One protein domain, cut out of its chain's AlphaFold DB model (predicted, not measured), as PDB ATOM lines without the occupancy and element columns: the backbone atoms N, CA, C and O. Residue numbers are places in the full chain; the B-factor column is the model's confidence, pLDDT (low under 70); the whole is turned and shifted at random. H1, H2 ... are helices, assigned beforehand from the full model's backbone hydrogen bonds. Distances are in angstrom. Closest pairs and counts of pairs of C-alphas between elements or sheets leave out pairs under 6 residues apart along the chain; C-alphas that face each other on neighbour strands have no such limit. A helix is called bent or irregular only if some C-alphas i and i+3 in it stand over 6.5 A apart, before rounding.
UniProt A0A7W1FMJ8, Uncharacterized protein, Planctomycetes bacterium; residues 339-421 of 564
ATOM      1  N   THR A 339     224.924 197.599 250.487       73.12
ATOM      2  CA  THR A 339     225.098 196.744 249.287       73.12
ATOM      3  C   THR A 339     223.845 195.888 249.039       73.12
ATOM      4  O   THR A 339     223.102 195.629 249.986       73.12
ATOM      5  N   ASP A 340     223.645 195.335 247.833       73.56
ATOM      6  CA  ASP A 340     222.562 194.357 247.575       73.56
ATOM      7  C   ASP A 340     222.562 193.212 248.604       73.56
ATOM      8  O   ASP A 340     221.517 192.745 249.061       73.56
ATOM      9  N   GLN A 341     223.756 192.776 249.020       73.50
ATOM     10  CA  GLN A 341     223.921 191.749 250.044       73.50
ATOM     11  C   GLN A 341     223.541 192.250 251.446       73.50
ATOM     12  O   GLN A 341     222.926 191.498 252.208       73.50
ATOM     13  N   ASP A 342     223.890 193.488 251.810       77.25
ATOM     14  CA  ASP A 342     223.465 194.106 253.072       77.25
ATOM     15  C   ASP A 342     221.947 194.283 253.107       77.25
ATOM     16  O   ASP A 342     221.320 193.950 254.112       77.25
ATOM     17  N   GLN A 343     221.356 194.761 252.009       79.25
ATOM     18  CA  GLN A 343     219.916 194.920 251.845       79.25
ATOM     19  C   GLN A 343     219.218 193.569 251.987       79.25
ATOM     20  O   GLN A 343     218.346 193.420 252.842       79.25
ATOM     21  N   ALA A 344     219.660 192.549 251.247       82.25
ATOM     22  CA  ALA A 344     219.125 191.197 251.367       82.25
ATOM     23  C   ALA A 344     219.266 190.646 252.796       82.25
ATOM     24  O   ALA A 344     218.331 190.042 253.323       82.25
ATOM     25  N   SER A 345     220.402 190.890 253.457       83.31
ATOM     26  CA  SER A 345     220.638 190.449 254.838       83.31
ATOM     27  C   SER A 345     219.719 191.157 255.833       83.31
ATOM     28  O   SER A 345     219.197 190.513 256.741       83.31
ATOM     29  N   ALA A 346     219.489 192.460 255.664       84.88
ATOM     30  CA  ALA A 346     218.585 193.232 256.506       84.88
ATOM     31  C   ALA A 346     217.126 192.825 256.295       84.88
ATOM     32  O   ALA A 346     216.416 192.584 257.271       84.88
ATOM     33  N   LEU A 347     216.694 192.636 255.048       89.75
ATOM     34  CA  LEU A 347     215.354 192.133 254.739       89.75
ATOM     35  C   LEU A 347     215.141 190.710 255.286       89.75
ATOM     36  O   LEU A 347     214.078 190.407 255.826       89.75
ATOM     37  N   ALA A 348     216.177 189.864 255.275       90.56
ATOM     38  CA  ALA A 348     216.135 188.520 255.856       90.56
ATOM     39  C   ALA A 348     215.993 188.496 257.392       90.56
ATOM     40  O   ALA A 348     215.735 187.438 257.968       90.56
ATOM     41  N   THR A 349     216.142 189.637 258.078       93.06
ATOM     42  CA  THR A 349     215.894 189.724 259.529       93.06
ATOM     43  C   THR A 349     214.406 189.757 259.887       93.06
ATOM     44  O   THR A 349     214.050 189.513 261.043       93.06
ATOM     45  N   TYR A 350     213.524 190.075 258.934       94.75
ATOM     46  CA  TYR A 350     212.079 190.012 259.141       94.75
ATOM     47  C   TYR A 350     211.609 188.558 259.126       94.75
ATOM     48  O   TYR A 350     212.072 187.740 258.335       94.75
ATOM     49  N   SER A 351     210.696 188.214 260.033       93.81
ATOM     50  CA  SER A 351     210.292 186.821 260.242       93.81
ATOM     51  C   SER A 351     208.807 186.685 260.556       93.81
ATOM     52  O   SER A 351     208.112 187.656 260.863       93.81
ATOM     53  N   GLY A 352     208.310 185.448 260.480       94.69
ATOM     54  CA  GLY A 352     206.913 185.140 260.775       94.69
ATOM     55  C   GLY A 352     205.949 185.876 259.835       94.69
ATOM     56  O   GLY A 352     206.275 186.058 258.665       94.69
ATOM     57  N   PRO A 353     204.779 186.314 260.326       96.81
ATOM     58  CA  PRO A 353     203.796 187.049 259.526       96.81
ATOM     59  C   PRO A 353     204.331 188.318 258.843       96.81
ATOM     60  O   PRO A 353     203.898 188.653 257.745       96.81
ATOM     61  N   VAL A 354     205.300 189.013 259.454       97.31
ATOM     62  CA  VAL A 354     205.791 190.316 258.961       97.31
ATOM     63  C   VAL A 354     206.549 190.192 257.641       97.31
ATOM     64  O   VAL A 354     206.463 191.092 256.810       97.31
ATOM     65  N   VAL A 355     207.231 189.067 257.396       96.81
ATOM     66  CA  VAL A 355     207.970 188.856 256.137       96.81
ATOM     67  C   VAL A 355     207.044 188.865 254.914       96.81
ATOM     68  O   VAL A 355     207.481 189.204 253.821       96.81
ATOM     69  N   ALA A 356     205.754 188.548 255.092       96.62
ATOM     70  CA  ALA A 356     204.780 188.564 254.004       96.62
ATOM     71  C   ALA A 356     204.553 189.974 253.437       96.62
ATOM     72  O   ALA A 356     204.220 190.099 252.261       96.62
ATOM     73  N   LEU A 357     204.768 191.027 254.239       97.38
ATOM     74  CA  LEU A 357     204.579 192.415 253.804       97.38
ATOM     75  C   LEU A 357     205.599 192.841 252.740       97.38
ATOM     76  O   LEU A 357     205.287 193.696 251.921       97.38
ATOM     77  N   LEU A 358     206.776 192.201 252.710       96.12
ATOM     78  CA  LEU A 358     207.822 192.455 251.714       96.12
ATOM     79  C   LEU A 358     207.380 192.100 250.285       96.12
ATOM     80  O   LEU A 358     207.910 192.645 249.328       96.12
ATOM     81  N   GLY A 359     206.409 191.194 250.132       94.44
ATOM     82  CA  GLY A 359     205.944 190.711 248.828       94.44
ATOM     83  C   GLY A 359     204.615 191.299 248.350       94.44
ATOM     84  O   GLY A 359     204.097 190.835 247.337       94.44
ATOM     85  N   LEU A 360     204.021 192.252 249.080       93.81
ATOM     86  CA  LEU A 360     202.696 192.793 248.746       93.81
ATOM     87  C   LEU A 360     202.725 193.839 247.629       93.81
ATOM     88  O   LEU A 360     201.773 193.911 246.852       93.81
ATOM     89  N   GLY A 361     203.822 194.590 247.530       93.38
ATOM     90  CA  GLY A 361     204.015 195.639 246.536       93.38
ATOM     91  C   GLY A 361     203.005 196.771 246.611       93.38
ATOM     92  O   GLY A 361     202.408 197.025 247.651       93.38
ATOM     93  N   GLU A 362     202.853 197.510 245.517       91.38
ATOM     94  CA  GLU A 362     202.043 198.722 245.537       91.38
ATOM     95  C   GLU A 362     200.565 198.427 245.827       91.38
ATOM     96  O   GLU A 362     199.914 197.586 245.200       91.38
ATOM     97  N   SER A 363     200.004 199.182 246.770       86.94
ATOM     98  CA  SER A 363     198.570 199.206 247.038       86.94
ATOM     99  C   SER A 363     197.970 200.523 246.559       86.94
ATOM    100  O   SER A 363     198.686 201.455 246.247       86.94
ATOM    101  N   ALA A 364     196.645 200.647 246.510       85.94
ATOM    102  CA  ALA A 364     196.035 201.922 246.143       85.94
ATOM    103  C   ALA A 364     196.153 202.938 247.295       85.94
ATOM    104  O   ALA A 364     195.790 202.630 248.439       85.94
ATOM    105  N   LEU A 365     196.602 204.151 246.969       83.19
ATOM    106  CA  LEU A 365     196.689 205.280 247.897       83.19
ATOM    107  C   LEU A 365     195.320 205.590 248.509       83.19
ATOM    108  O   LEU A 365     194.284 205.521 247.838       83.19
ATOM    109  N   GLY A 366     195.300 205.838 249.820       79.75
ATOM    110  CA  GLY A 366     194.079 206.136 250.575       79.75
ATOM    111  C   GLY A 366     193.162 204.935 250.841       79.75
ATOM    112  O   GLY A 366     192.201 205.057 251.605       79.75
ATOM    113  N   LYS A 367     193.444 203.741 250.296       88.00
ATOM    114  CA  LYS A 367     192.679 202.516 250.596       88.00
ATOM    115  C   LYS A 367     193.278 201.741 251.771       88.00
ATOM    116  O   LYS A 367     193.625 200.570 251.645       88.00
ATOM    117  N   ILE A 368     193.352 202.392 252.931       87.56
ATOM    118  CA  ILE A 368     193.970 201.857 254.161       87.56
ATOM    119  C   ILE A 368     193.361 200.502 254.579       87.56
ATOM    120  O   ILE A 368     194.075 199.632 255.068       87.56
ATOM    121  N   ASP A 369     192.061 200.300 254.335       90.44
ATOM    122  CA  ASP A 369     191.326 199.069 254.676       90.44
ATOM    123  C   ASP A 369     191.202 198.069 253.516       90.44
ATOM    124  O   ASP A 369     190.390 197.148 253.579       90.44
ATOM    125  N   ALA A 370     191.964 198.236 252.429       91.06
ATOM    126  CA  ALA A 370     191.897 197.312 251.292       91.06
ATOM    127  C   ALA A 370     192.317 195.878 251.650       91.06
ATOM    128  O   ALA A 370     191.869 194.932 251.004       91.06
ATOM    129  N   ILE A 371     193.187 195.726 252.651       94.69
ATOM    130  CA  ILE A 371     193.722 194.445 253.112       94.69
ATOM    131  C   ILE A 371     193.465 194.350 254.612       94.69
ATOM    132  O   ILE A 371     193.891 195.225 255.359       94.69
ATOM    133  N   ASP A 372     192.804 193.284 255.058       96.44
ATOM    134  CA  ASP A 372     192.770 192.901 256.471       96.44
ATOM    135  C   ASP A 372     194.044 192.101 256.775       96.44
ATOM    136  O   ASP A 372     194.131 190.920 256.442       96.44
ATOM    137  N   TYR A 373     195.067 192.741 257.348       96.88
ATOM    138  CA  TYR A 373     196.374 192.108 257.565       96.88
ATOM    139  C   TYR A 373     196.317 191.004 258.623       96.88
ATOM    140  O   TYR A 373     197.125 190.071 258.582       96.88
ATOM    141  N   ARG A 374     195.348 191.071 259.542       95.50
ATOM    142  CA  ARG A 374     195.147 190.038 260.564       95.50
ATOM    143  C   ARG A 374     194.614 188.776 259.902       95.50
ATOM    144  O   ARG A 374     195.198 187.707 260.046       95.50
ATOM    145  N   GLN A 375     193.572 188.912 259.080       96.12
ATOM    146  CA  GLN A 375     192.978 187.778 258.376       96.12
ATOM    147  C   GLN A 375     193.858 187.254 257.229       96.12
ATOM    148  O   GLN A 375     193.994 186.042 257.071       96.12
ATOM    149  N   ALA A 376     194.425 188.144 256.411       96.38
ATOM    150  CA  ALA A 376     195.146 187.770 255.196       96.38
ATOM    151  C   ALA A 376     196.569 187.266 255.473       96.38
ATOM    152  O   ALA A 376     197.050 186.382 254.763       96.38
ATOM    153  N   HIS A 377     197.234 187.807 256.499       96.12
ATOM    154  CA  HIS A 377     198.654 187.544 256.760       96.12
ATOM    155  C   HIS A 377     198.947 187.050 258.179       96.12
ATOM    156  O   HIS A 377     200.093 186.714 258.466       96.12
ATOM    157  N   GLY A 378     197.944 186.957 259.057       96.75
ATOM    158  CA  GLY A 378     198.143 186.524 260.441       96.75
ATOM    159  C   GLY A 378     198.923 187.538 261.276       96.75
ATOM    160  O   GLY A 378     199.649 187.140 262.184       96.75
ATOM    161  N   ILE A 379     198.838 188.828 260.934       97.94
ATOM    162  CA  ILE A 379     199.488 189.897 261.695       97.94
ATOM    163  C   ILE A 379     198.691 190.159 262.974       97.94
ATOM    164  O   ILE A 379     197.547 190.604 262.925       97.94
ATOM    165  N   GLU A 380     199.317 189.920 264.120       97.00
ATOM    166  CA  GLU A 380     198.729 190.091 265.446       97.00
ATOM    167  C   GLU A 380     199.562 191.069 266.303       97.00
ATOM    168  O   GLU A 380     200.652 191.492 265.892       97.00
ATOM    169  N   PRO A 381     199.074 191.497 267.488       97.38
ATOM    170  CA  PRO A 381     199.766 192.473 268.329       97.38
ATOM    171  C   PRO A 381     201.198 192.069 268.710       97.38
ATOM    172  O   PRO A 381     202.034 192.936 268.963       97.38
ATOM    173  N   GLU A 382     201.514 190.773 268.720       97.12
ATOM    174  CA  GLU A 382     202.856 190.246 268.980       97.12
ATOM    175  C   GLU A 382     203.884 190.678 267.920       97.12
ATOM    176  O   GLU A 382     205.080 190.708 268.205       97.12
ATOM    177  N   GLN A 383     203.449 191.039 266.707       97.69
ATOM    178  CA  GLN A 383     204.331 191.501 265.628       97.69
ATOM    179  C   GLN A 383     204.614 193.008 265.660       97.69
ATOM    180  O   GLN A 383     205.423 193.487 264.864       97.69
ATOM    181  N   ARG A 384     204.001 193.755 266.586       97.44
ATOM    182  CA  ARG A 384     204.104 195.219 266.688       97.44
ATOM    183  C   ARG A 384     205.539 195.744 266.576       97.44
ATOM    184  O   ARG A 384     205.787 196.640 265.785       97.44
ATOM    185  N   GLU A 385     206.487 195.177 267.321       97.62
ATOM    186  CA  GLU A 385     207.873 195.678 267.346       97.62
ATOM    187  C   GLU A 385     208.594 195.496 266.003       97.62
ATOM    188  O   GLU A 385     209.366 196.357 265.591       97.62
ATOM    189  N   GLN A 386     208.321 194.403 265.279       97.69
ATOM    190  CA  GLN A 386     208.880 194.210 263.938       97.69
ATOM    191  C   GLN A 386     208.256 195.175 262.919       97.69
ATOM    192  O   GLN A 386     208.962 195.630 262.024       97.69
ATOM    193  N   LEU A 387     206.970 195.512 263.068       98.38
ATOM    194  CA  LEU A 387     206.298 196.506 262.225       98.38
ATOM    195  C   LEU A 387     206.817 197.923 262.507       98.38
ATOM    196  O   LEU A 387     207.123 198.650 261.573       98.38
ATOM    197  N   GLU A 388     206.979 198.300 263.778       97.75
ATOM    198  CA  GLU A 388     207.585 199.582 264.176       97.75
ATOM    199  C   GLU A 388     209.024 199.705 263.661       97.75
ATOM    200  O   GLU A 388     209.421 200.758 263.159       97.75
ATOM    201  N   ARG A 389     209.792 198.609 263.717       96.31
ATOM    202  CA  ARG A 389     211.117 198.552 263.098       96.31
ATOM    203  C   ARG A 389     211.027 198.792 261.596       96.31
ATOM    204  O   ARG A 389     211.767 199.629 261.113       96.31
ATOM    205  N   MET A 390     210.104 198.147 260.883       96.88
ATOM    206  CA  MET A 390     209.935 198.316 259.432       96.88
ATOM    207  C   MET A 390     209.702 199.775 259.008       96.88
ATOM    208  O   MET A 390     210.173 200.174 257.951       96.88
ATOM    209  N   LEU A 391     209.048 200.589 259.843       95.25
ATOM    210  CA  LEU A 391     208.819 202.017 259.573       95.25
ATOM    211  C   LEU A 391     210.074 202.897 259.650       95.25
ATOM    212  O   LEU A 391     210.096 203.996 259.100       95.25
ATOM    213  N   SER A 392     211.077 202.455 260.405       89.69
ATOM    214  CA  SER A 392     212.308 203.210 260.676       89.69
ATOM    215  C   SER A 392     213.557 202.507 260.160       89.69
ATOM    216  O   SER A 392     214.644 203.079 260.212       89.69
ATOM    217  N   ASP A 393     213.407 201.273 259.678       91.50
ATOM    218  CA  ASP A 393     214.484 200.500 259.102       91.50
ATOM    219  C   ASP A 393     214.886 201.212 257.829       91.50
ATOM    220  O   ASP A 393     214.081 201.325 256.896       91.50
ATOM    221  N   PRO A 394     216.111 201.740 257.792       83.56
ATOM    222  CA  PRO A 394     216.476 202.581 256.693       83.56
ATOM    223  C   PRO A 394     216.422 201.746 255.404       83.56
ATOM    224  O   PRO A 394     216.199 202.347 254.366       83.56
ATOM    225  N   VAL A 395     216.536 200.393 255.431       87.81
ATOM    226  CA  VAL A 395     216.644 199.528 254.226       87.81
ATOM    227  C   VAL A 395     215.619 199.881 253.148       87.81
ATOM    228  O   VAL A 395     215.950 199.917 251.967       87.81
ATOM    229  N   PHE A 396     214.410 200.262 253.557       88.44
ATOM    230  CA  PHE A 396     213.308 200.607 252.666       88.44
ATOM    231  C   PHE A 396     213.455 201.936 251.917       88.44
ATOM    232  O   PHE A 396     212.752 202.141 250.936       88.44
ATOM    233  N   ARG A 397     214.384 202.816 252.308       81.12
ATOM    234  CA  ARG A 397     214.694 204.065 251.585       81.12
ATOM    235  C   ARG A 397     215.591 203.854 250.363       81.12
ATOM    236  O   ARG A 397     215.696 204.748 249.535       81.12
ATOM    237  N   GLN A 398     216.281 202.713 250.276       71.81
ATOM    238  CA  GLN A 398     217.155 202.374 249.136       71.81
ATOM    239  C   GLN A 398     216.530 201.419 248.155       71.81
ATOM    240  O   GLN A 398     216.957 201.358 247.005       71.81
ATOM    241  N   VAL A 399     215.593 200.617 248.650       78.25
ATOM    242  CA  VAL A 399     214.888 199.666 247.820       78.25
ATOM    243  C   VAL A 399     214.319 200.431 246.630       78.25
ATOM    244  O   VAL A 399     213.683 201.469 246.811       78.25
ATOM    245  N   ASP A 400     214.571 199.924 245.424       73.44
ATOM    246  CA  ASP A 400     213.990 200.485 244.212       73.44
ATOM    247  C   ASP A 400     212.480 200.663 244.417       73.44
ATOM    248  O   ASP A 400     211.759 199.706 244.696       73.44
ATOM    249  N   SER A 401     212.001 201.900 244.277       78.88
ATOM    250  CA  SER A 401     210.585 202.260 244.420       78.88
ATOM    251  C   SER A 401     209.633 201.422 243.555       78.88
ATOM    252  O   SER A 401     208.428 201.429 243.791       78.88
ATOM    253  N   GLN A 402     210.153 200.711 242.548       78.75
ATOM    254  CA  GLN A 402     209.385 199.843 241.662       78.75
ATOM    255  C   GLN A 402     209.236 198.399 242.152       78.75
ATOM    256  O   GLN A 402     208.420 197.662 241.591       78.75
ATOM    257  N   ILE A 403     209.999 197.966 243.160       84.12
ATOM    258  CA  ILE A 403     209.906 196.597 243.678       84.12
ATOM    259  C   ILE A 403     208.986 196.514 244.893       84.12
ATOM    260  O   ILE A 403     208.669 197.508 245.545       84.12
ATOM    261  N   ALA A 404     208.515 195.303 245.182       91.12
ATOM    262  CA  ALA A 404     207.454 195.096 246.156       91.12
ATOM    263  C   ALA A 404     207.858 195.534 247.574       91.12
ATOM    264  O   ALA A 404     207.046 196.072 248.331       91.12
ATOM    265  N   GLU A 405     209.130 195.343 247.900       93.50
ATOM    266  CA  GLU A 405     209.725 195.611 249.195       93.50
ATOM    267  C   GLU A 405     209.674 197.101 249.557       93.50
ATOM    268  O   GLU A 405     209.542 197.417 250.739       93.50
ATOM    269  N   ALA A 406     209.692 198.012 248.574       89.56
ATOM    270  CA  ALA A 406     209.614 199.458 248.812       89.56
ATOM    271  C   ALA A 406     208.291 199.868 249.479       89.56
ATOM    272  O   ALA A 406     208.233 200.853 250.212       89.56
ATOM    273  N   PHE A 407     207.230 199.080 249.283       94.88
ATOM    274  CA  PHE A 407     205.900 199.346 249.833       94.88
ATOM    275  C   PHE A 407     205.681 198.706 251.210       94.88
ATOM    276  O   PHE A 407     204.645 198.922 251.844       94.88
ATOM    277  N   ALA A 408     206.645 197.932 251.719       96.56
ATOM    278  CA  ALA A 408     206.500 197.243 252.996       96.56
ATOM    279  C   ALA A 408     206.253 198.191 254.193       96.56
ATOM    280  O   ALA A 408     205.359 197.882 254.987       96.56
ATOM    281  N   PRO A 409     206.915 199.366 254.322       96.62
ATOM    282  CA  PRO A 409     206.597 200.330 255.382       96.62
ATOM    283  C   PRO A 409     205.146 200.826 255.336       96.62
ATOM    284  O   PRO A 409     204.502 200.953 256.380       96.62
ATOM    285  N   ILE A 410     204.596 201.008 254.131       96.12
ATOM    286  CA  ILE A 410     203.202 201.421 253.931       96.12
ATOM    287  C   ILE A 410     202.264 200.345 254.482       96.12
ATOM    288  O   ILE A 410     201.340 200.611 255.255       96.12
ATOM    289  N   HIS A 411     202.528 199.082 254.151       97.56
ATOM    290  CA  HIS A 411     201.784 197.965 254.726       97.56
ATOM    291  C   HIS A 411     201.952 197.866 256.244       97.56
ATOM    292  O   HIS A 411     200.979 197.575 256.946       97.56
ATOM    293  N   ALA A 412     203.146 198.152 256.765       98.06
ATOM    294  CA  ALA A 412     203.420 198.098 258.192       98.06
ATOM    295  C   ALA A 412     202.596 199.119 258.983       98.06
ATOM    296  O   ALA A 412     201.967 198.736 259.972       98.06
ATOM    297  N   TRP A 413     202.510 200.384 258.551       97.62
ATOM    298  CA  TRP A 413     201.696 201.364 259.278       97.62
ATOM    299  C   TRP A 413     200.202 201.050 259.200       97.62
ATOM    300  O   TRP A 413     199.475 201.270 260.172       97.62
ATOM    301  N   ARG A 414     199.729 200.473 258.085       97.56
ATOM    302  CA  ARG A 414     198.327 200.054 257.939       97.56
ATOM    303  C   ARG A 414     198.012 198.905 258.892       97.56
ATOM    304  O   ARG A 414     196.993 198.941 259.584       97.56
ATOM    305  N   ALA A 415     198.911 197.926 258.974       97.88
ATOM    306  CA  ALA A 415     198.805 196.813 259.904       97.88
ATOM    307  C   ALA A 415     198.846 197.287 261.368       97.88
ATOM    308  O   ALA A 415     198.005 196.875 262.168       97.88
ATOM    309  N   LEU A 416     199.740 198.223 261.715       98.12
ATOM    310  CA  LEU A 416     199.783 198.854 263.042       98.12
ATOM    311  C   LEU A 416     198.466 199.564 263.386       98.12
ATOM    312  O   LEU A 416     197.975 199.444 264.511       98.12
ATOM    313  N   ALA A 417     197.844 200.239 262.416       96.25
ATOM    314  CA  ALA A 417     196.528 200.853 262.594       96.25
ATOM    315  C   ALA A 417     195.426 199.824 262.902       96.25
ATOM    316  O   ALA A 417     194.531 200.109 263.696       96.25
ATOM    317  N   GLN A 418     195.477 198.638 262.283       96.06
ATOM    318  CA  GLN A 418     194.521 197.546 262.528       96.06
ATOM    319  C   GLN A 418     194.765 196.823 263.856       96.06
ATOM    320  O   GLN A 418     193.815 196.337 264.476       96.06
ATOM    321  N   ILE A 419     196.020 196.769 264.312       96.88
ATOM    322  CA  ILE A 419     196.366 196.321 265.667       96.88
ATOM    323  C   ILE A 419     195.773 197.291 266.699       96.88
ATOM    324  O   ILE A 419     195.210 196.848 267.700       96.88
ATOM    325  N   GLY A 420     195.864 198.602 266.444       95.81
ATOM    326  CA  GLY A 420     195.237 199.640 267.269       95.81
ATOM    327  C   GLY A 420     195.910 199.866 268.628       95.81
ATOM    328  O   GLY A 420     195.303 200.441 269.531       95.81
ATOM    329  N   ASP A 421     197.157 199.422 268.797       96.75
ATOM    330  CA  ASP A 421     197.929 199.625 270.024       96.75
ATOM    331  C   ASP A 421     198.578 201.015 270.041       96.75
ATOM    332  O   ASP A 421     199.521 201.291 269.300       96.75
TER     333      ASP A 421
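This is residues 339 to 421 of the 564 residues of an uncharacterized protein of Planctomycetes bacterium (UniProt A0A7W1FMJ8). A small all-helix body has three steeply crossed helices as its core, H6, H2 and H4, whose centres make a triangle. The short helices H3 and H5 pack on opposite end parts of H6, H1 lies out at one end of the longest axis beside H5, and the long link of residues 360 to 372 loops out between H2 and H3. The printed part has 83 residues with six named helices, H1 to H6 in order, and no named strand. It is compact, with a radius of gyration of the C-alphas of 12.0 A, and spans 34 by 26 by 19 A.

The longest helix, H6, is residues 404 to 419, 22.5 A from C-alpha 404 at (207.454, 195.096, 246.156) to C-alpha 419 at (196.366, 196.321, 265.667). H4, residues 381 to 392, is 18.2 A long, and H2, residues 352 to 359, is 13.2 A. H1, residues 340 to 347, is 10.4 A and begins with C-alpha 340 at (222.562, 194.357, 247.575). H3, residues 373 to 377, is 5.2 A, and H5, residues 394 to 397, is 5.6 A. H4 and H6 are irregular: C-alphas 382 and 385 are 7.6 A apart, and C-alphas 406 and 409 are 7.3 A apart. H6 has a kink of 33 degrees near residue 411.

H6 is the hub, touching four helices. It touches H4 at a steep tilt of 44 degrees, opposite ways, the closest C-alphas being those of Leu 391 and Pro 409, 5.0 A. It touches H2 at a steep tilt of 46 degrees, opposite ways, closest at Leu 358 and Glu 405, 4.5 A between C-alphas. H4, with residues 383 to 387 alone, touches H2 at a steep tilt of 39 degrees, the same way; the closest C-alphas, of Val 354 and Gln 383, are 6.9 A apart. With residues 415 to 418 alone H6 touches H3, closest at the C-alphas of Tyr 373 and Ala 415, 5.8 A. With residues 405 to 409 alone it touches H5, closest at the C-alphas of Phe 396 and Ala 406, 5.5 A. H1 and H5 only just touch, with 3 pairs of C-alphas within 8 A, the closest those of Gln 343 and Val 395 at 6.1 A. H1 is apart from H6, H4 and H3. Every O i to N i+4 pair is within hydrogen-bond range in H1 and H3, against 9 of 12 in H6, 5 of 8 in H4 and 0 of 4 in H2, where 5 of 5 O i to N i+3 pairs are; H5 is too short for such a pair.

The two C-alphas farthest apart, of Thr 339 and Gly 420, are 35.0 A apart. The printed part has no cut. The link from H2 to H3 is long, with 13 residues. Mean pLDDT of the printed part is 91.3, and no printed residue is under 70.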